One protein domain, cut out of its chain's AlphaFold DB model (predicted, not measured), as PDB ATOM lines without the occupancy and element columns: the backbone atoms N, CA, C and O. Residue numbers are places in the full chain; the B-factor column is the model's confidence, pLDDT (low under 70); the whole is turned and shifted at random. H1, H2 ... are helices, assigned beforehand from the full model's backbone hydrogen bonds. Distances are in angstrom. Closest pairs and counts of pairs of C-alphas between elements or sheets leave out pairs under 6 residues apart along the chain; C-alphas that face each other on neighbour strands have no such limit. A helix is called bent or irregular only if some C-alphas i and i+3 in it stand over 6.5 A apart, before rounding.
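This is residues 96 to 139 of the 215 residues of an uncharacterized protein of Streptomyces griseofuscus (UniProt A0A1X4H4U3). One long bent helix, H1, makes the length of a narrow rod, and after it the link of residues 123 to 132, which holds no named element, turns and folds back along H1 to the short helix H2. H2 ends up near the first arm of H1, and the turn at residues 122 to 127 stands free at one end. The printed part has 44 residues with two named helices, H1 then H2, and no named strand; the class is all helix. It is loose, with a radius of gyration of the C-alphas of 12.5 A, and spans 40 by 17 by 9 A.

H1, residues 96 to 122, was assigned by its hydrogen bonds as one helix but is bent: C-alphas 107 and 110 are 6.7 A apart. Its arm H1a, residues 96 to 107, begins with C-alpha 96 at (-9.276, -65.229, 90.438) and is 16.1 A long from first to last C-alpha. Its arm H1b, residues 110 to 122, is 19.2 A long and ends with C-alpha 122 at (2.044, -67.332, 55.837). Residues 108 and 109 belong to neither arm. H2, residues 133 to 136, is 5.1 A long and ends with C-alpha 136 at (-6.772, -69.952, 77.415).

H1a and H1b stand at a steep tilt of 56 degrees. H1a and H2 are close but not clearly touching; their closest C-alphas, those of Ile 104 and Leu 136, are 7.9 A apart. H1b and H2 are apart. Every O i to N i+4 pair is within hydrogen-bond range in H1a, and 8 of 9 are in H1b. H2 is too short for such a pair, and its one O i to N i+3 pair is within range.

The two C-alphas farthest apart, those of Pro 96 and Arg 125, are 40.7 A apart. The printed part has no cut, and its link from H1 to H2, 10 residues, is short but not tight. The mean pLDDT of the printed part is 84.8, and residues 137 to 139 are under 70.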
ATOM      1  N   PRO A  96     -10.481 -64.966  91.229       75.88
ATOM      2  CA  PRO A  96      -9.276 -65.229  90.438       75.88
ATOM      3  C   PRO A  96      -9.559 -65.401  88.940       75.88
ATOM      4  O   PRO A  96      -8.815 -64.888  88.109       75.88
ATOM      5  N   GLU A  97     -10.677 -66.037  88.604       75.31
ATOM      6  CA  GLU A  97     -11.098 -66.320  87.232       75.31
ATOM      7  C   GLU A  97     -11.426 -65.027  86.474       75.31
ATOM      8  O   GLU A  97     -11.019 -64.843  85.329       75.31
ATOM      9  N   GLN A  98     -12.102 -64.077  87.128       77.56
ATOM     10  CA  GLN A  98     -12.409 -62.783  86.515       77.56
ATOM     11  C   GLN A  98     -11.134 -61.983  86.209       77.56
ATOM     12  O   GLN A  98     -11.083 -61.280  85.200       77.56
ATOM     13  N   ARG A  99     -10.091 -62.119  87.041       79.44
ATOM     14  CA  ARG A  99      -8.788 -61.473  86.808       79.44
ATOM     15  C   ARG A  99      -8.035 -62.103  85.640       79.44
ATOM     16  O   ARG A  99      -7.379 -61.392  84.884       79.44
ATOM     17  N   GLU A 100      -8.136 -63.418  85.473       79.25
ATOM     18  CA  GLU A 100      -7.558 -64.120  84.323       79.25
ATOM     19  C   GLU A 100      -8.251 -63.707  83.017       79.25
ATOM     20  O   GLU A 100      -7.588 -63.395  82.026       79.25
ATOM     21  N   ILE A 101      -9.583 -63.598  83.037       83.06
ATOM     22  CA  ILE A 101     -10.364 -63.091  81.903       83.06
ATOM     23  C   ILE A 101      -9.952 -61.652  81.561       83.06
ATOM     24  O   ILE A 101      -9.730 -61.341  80.391       83.06
ATOM     25  N   GLU A 102      -9.826 -60.781  82.564       83.62
ATOM     26  CA  GLU A 102      -9.399 -59.392  82.378       83.62
ATOM     27  C   GLU A 102      -7.989 -59.300  81.772       83.62
ATOM     28  O   GLU A 102      -7.784 -58.560  80.809       83.62
ATOM     29  N   LEU A 103      -7.038 -60.110  82.250       85.00
ATOM     30  CA  LEU A 103      -5.685 -60.200  81.691       85.00
ATOM     31  C   LEU A 103      -5.702 -60.616  80.213       85.00
ATOM     32  O   LEU A 103      -5.033 -60.004  79.375       85.00
ATOM     33  N   ILE A 104      -6.473 -61.652  79.874       86.12
ATOM     34  CA  ILE A 104      -6.575 -62.132  78.495       86.12
ATOM     35  C   ILE A 104      -7.175 -61.041  77.602       86.12
ATOM     36  O   ILE A 104      -6.662 -60.792  76.510       86.12
ATOM     37  N   GLN A 105      -8.238 -60.375  78.058       84.75
ATOM     38  CA  GLN A 105      -8.935 -59.353  77.280       84.75
ATOM     39  C   GLN A 105      -8.119 -58.074  77.084       84.75
ATOM     40  O   GLN A 105      -8.067 -57.563  75.965       84.75
ATOM     41  N   LEU A 106      -7.491 -57.555  78.140       84.38
ATOM     42  CA  LEU A 106      -6.787 -56.273  78.094       84.38
ATOM     43  C   LEU A 106      -5.374 -56.406  77.530       84.38
ATOM     44  O   LEU A 106      -4.953 -55.570  76.730       84.38
ATOM     45  N   THR A 107      -4.650 -57.455  77.921       87.75
ATOM     46  CA  THR A 107      -3.254 -57.633  77.523       87.75
ATOM     47  C   THR A 107      -3.146 -58.519  76.293       87.75
ATOM     48  O   THR A 107      -2.615 -58.084  75.279       87.75
ATOM     49  N   LEU A 108      -3.623 -59.767  76.348       88.31
ATOM     50  CA  LEU A 108      -3.254 -60.779  75.348       88.31
ATOM     51  C   LEU A 108      -4.016 -60.651  74.024       88.31
ATOM     52  O   LEU A 108      -3.434 -60.908  72.972       88.31
ATOM     53  N   ARG A 109      -5.295 -60.253  74.037       89.31
ATOM     54  CA  ARG A 109      -6.140 -60.163  72.827       89.31
ATOM     55  C   ARG A 109      -5.532 -59.301  71.708       89.31
ATOM     56  O   ARG A 109      -5.491 -59.797  70.579       89.31
ATOM     57  N   PRO A 110      -5.026 -58.076  71.964       89.12
ATOM     58  CA  PRO A 110      -4.358 -57.275  70.936       89.12
ATOM     59  C   PRO A 110      -3.143 -57.973  70.303       89.12
ATOM     60  O   PRO A 110      -2.979 -57.959  69.080       89.12
ATOM     61  N   TRP A 111      -2.312 -58.631  71.119       90.62
ATOM     62  CA  TRP A 111      -1.139 -59.366  70.633       90.62
ATOM     63  C   TRP A 111      -1.538 -60.603  69.834       90.62
ATOM     64  O   TRP A 111      -1.009 -60.816  68.744       90.62
ATOM     65  N   MET A 112      -2.504 -61.379  70.328       91.12
ATOM     66  CA  MET A 112      -3.028 -62.552  69.629       91.12
ATOM     67  C   MET A 112      -3.595 -62.174  68.265       91.12
ATOM     68  O   MET A 112      -3.191 -62.767  67.276       91.12
ATOM     69  N   SER A 113      -4.437 -61.141  68.179       91.44
ATOM     70  CA  SER A 113      -5.007 -60.695  66.900       91.44
ATOM     71  C   SER A 113      -3.928 -60.257  65.902       91.44
ATOM     72  O   SER A 113      -3.992 -60.578  64.713       91.44
ATOM     73  N   THR A 114      -2.888 -59.575  66.390       92.06
ATOM     74  CA  THR A 114      -1.751 -59.176  65.553       92.06
ATOM     75  C   THR A 114      -0.997 -60.401  65.037       92.06
ATOM     76  O   THR A 114      -0.695 -60.485  63.845       92.06
ATOM     77  N   LEU A 115      -0.721 -61.373  65.907       93.56
ATOM     78  CA  LEU A 115      -0.050 -62.618  65.540       93.56
ATOM     79  C   LEU A 115      -0.895 -63.458  64.573       93.56
ATOM     80  O   LEU A 115      -0.357 -63.943  63.585       93.56
ATOM     81  N   GLU A 116      -2.206 -63.574  64.793       93.94
ATOM     82  CA  GLU A 116      -3.144 -64.258  63.890       93.94
ATOM     83  C   GLU A 116      -3.094 -63.673  62.485       93.94
ATOM     84  O   GLU A 116      -3.024 -64.420  61.510       93.94
ATOM     85  N   SER A 117      -3.078 -62.342  62.367       92.50
ATOM     86  CA  SER A 117      -2.998 -61.668  61.073       92.50
ATOM     87  C   SER A 117      -1.702 -62.013  60.333       92.50
ATOM     88  O   SER A 117      -1.749 -62.424  59.173       92.50
ATOM     89  N   HIS A 118      -0.551 -61.930  61.007       93.88
ATOM     90  CA  HIS A 118       0.749 -62.215  60.391       93.88
ATOM     91  C   HIS A 118       0.928 -63.703  60.068       93.88
ATOM     92  O   HIS A 118       1.421 -64.046  58.996       93.88
ATOM     93  N   LEU A 119       0.493 -64.597  60.959       93.31
ATOM     94  CA  LEU A 119       0.541 -66.039  60.724       93.31
ATOM     95  C   LEU A 119      -0.399 -66.452  59.588       93.31
ATOM     96  O   LEU A 119      -0.025 -67.283  58.763       93.31
ATOM     97  N   SER A 120      -1.569 -65.821  59.478       92.69
ATOM     98  CA  SER A 120      -2.502 -66.060  58.369       92.69
ATOM     99  C   SER A 120      -1.943 -65.619  57.011       92.69
ATOM    100  O   SER A 120      -2.322 -66.177  55.985       92.69
ATOM    101  N   MET A 121      -1.017 -64.654  56.967       91.44
ATOM    102  CA  MET A 121      -0.329 -64.297  55.717       91.44
ATOM    103  C   MET A 121       0.653 -65.378  55.248       91.44
ATOM    104  O   MET A 121       0.960 -65.442  54.059       91.44
ATOM    105  N   LEU A 122       1.145 -66.221  56.160       93.12
ATOM    106  CA  LEU A 122       2.044 -67.332  55.837       93.12
ATOM    107  C   LEU A 122       1.285 -68.579  55.365       93.12
ATOM    108  O   LEU A 122       1.896 -69.484  54.794       93.12
ATOM    109  N   THR A 123      -0.030 -68.645  55.586       92.12
ATOM    110  CA  THR A 123      -0.858 -69.764  55.133       92.12
ATOM    111  C   THR A 123      -1.322 -69.598  53.680       92.12
ATOM    112  O   THR A 123      -1.476 -68.474  53.198       92.12
ATOM    113  N   PRO A 124      -1.564 -70.706  52.949       91.81
ATOM    114  CA  PRO A 124      -2.121 -70.660  51.600       91.81
ATOM    115  C   PRO A 124      -3.422 -69.852  51.518       91.81
ATOM    116  O   PRO A 124      -4.199 -69.778  52.471       91.81
ATOM    117  N   ARG A 125      -3.696 -69.282  50.337       85.69
ATOM    118  CA  ARG A 125      -4.921 -68.506  50.089       85.69
ATOM    119  C   ARG A 125      -6.166 -69.317  50.464       85.69
ATOM    120  O   ARG A 125      -6.345 -70.431  49.980       85.69
ATOM    121  N   GLY A 126      -7.027 -68.722  51.286       87.19
ATOM    122  CA  GLY A 126      -8.264 -69.340  51.775       87.19
ATOM    123  C   GLY A 126      -8.149 -70.002  53.150       87.19
ATOM    124  O   GLY A 126      -9.160 -70.466  53.666       87.19
ATOM    125  N   GLN A 127      -6.961 -70.022  53.760       89.62
ATOM    126  CA  GLN A 127      -6.762 -70.467  55.139       89.62
ATOM    127  C   GLN A 127      -6.404 -69.278  56.035       89.62
ATOM    128  O   GLN A 127      -5.748 -68.333  55.596       89.62
ATOM    129  N   CYS A 128      -6.858 -69.321  57.285       89.06
ATOM    130  CA  CYS A 128      -6.471 -68.378  58.323       89.06
ATOM    131  C   CYS A 128      -6.144 -69.131  59.611       89.06
ATOM    132  O   CYS A 128      -6.731 -70.172  59.914       89.06
ATOM    133  N   VAL A 129      -5.187 -68.597  60.361       90.88
ATOM    134  CA  VAL A 129      -4.816 -69.089  61.684       90.88
ATOM    135  C   VAL A 129      -5.566 -68.257  62.712       90.88
ATOM    136  O   VAL A 129      -5.515 -67.029  62.672       90.88
ATOM    137  N   ARG A 130      -6.249 -68.927  63.641       89.12
ATOM    138  CA  ARG A 130      -6.929 -68.291  64.770       89.12
ATOM    139  C   ARG A 130      -6.575 -69.018  66.057       89.12
ATOM    140  O   ARG A 130      -6.619 -70.246  66.088       89.12
ATOM    141  N   PHE A 131      -6.222 -68.272  67.097       88.00
ATOM    142  CA  PHE A 131      -5.991 -68.828  68.419       88.00
ATOM    143  C   PHE A 131      -7.325 -69.113  69.101       88.00
ATOM    144  O   PHE A 131      -8.248 -68.294  69.094       88.00
ATOM    145  N   ASP A 132      -7.411 -70.276  69.736       83.31
ATOM    146  CA  ASP A 132      -8.532 -70.600  70.603       83.31
ATOM    147  C   ASP A 132      -8.358 -69.894  71.954       83.31
ATOM    148  O   ASP A 132      -7.695 -70.380  72.869       83.31
ATOM    149  N   SER A 133      -8.954 -68.712  72.070       74.50
ATOM    150  CA  SER A 133      -8.937 -67.946  73.315       74.50
ATOM    151  C   SER A 133      -9.813 -68.551  74.416       74.50
ATOM    152  O   SER A 133      -9.595 -68.231  75.582       74.50
ATOM    153  N   ASP A 134     -10.779 -69.407  74.074       72.81
ATOM    154  CA  ASP A 134     -11.650 -70.062  75.055       72.81
ATOM    155  C   ASP A 134     -10.908 -71.200  75.767       72.81
ATOM    156  O   ASP A 134     -11.240 -71.533  76.903       72.81
ATOM    157  N   SER A 135      -9.875 -71.766  75.130       73.19
ATOM    158  CA  SER A 135      -8.930 -72.688  75.776       73.19
ATOM    159  C   SER A 135      -7.989 -72.004  76.773       73.19
ATOM    160  O   SER A 135      -7.574 -72.629  77.746       73.19
ATOM    161  N   LEU A 136      -7.655 -70.727  76.537       71.12
ATOM    162  CA  LEU A 136      -6.772 -69.952  77.415       71.12
ATOM    163  C   LEU A 136      -7.469 -69.567  78.712       71.12
ATOM    164  O   LEU A 136      -6.831 -69.538  79.758       71.12
ATOM    165  N   ILE A 137      -8.769 -69.286  78.642       69.31
ATOM    166  CA  ILE A 137      -9.582 -69.117  79.836       69.31
ATOM    167  C   ILE A 137      -9.794 -70.517  80.406       69.31
ATOM    168  O   ILE A 137     -10.502 -71.329  79.808       69.31
ATOM    169  N   HIS A 138      -9.217 -70.802  81.575       60.97
ATOM    170  CA  HIS A 138      -9.621 -71.958  82.375       60.97
ATOM    171  C   HIS A 138     -11.050 -71.731  82.887       60.97
ATOM    172  O   HIS A 138     -11.290 -71.455  84.059       60.97
ATOM    173  N   LEU A 139     -12.033 -71.810  81.987       61.78
ATOM    174  CA  LEU A 139     -13.426 -71.877  82.379       61.78
ATOM    175  C   LEU A 139     -13.583 -73.176  83.165       61.78
ATOM    176  O   LEU A 139     -13.240 -74.246  82.655       61.78
TER     177      LEU A 139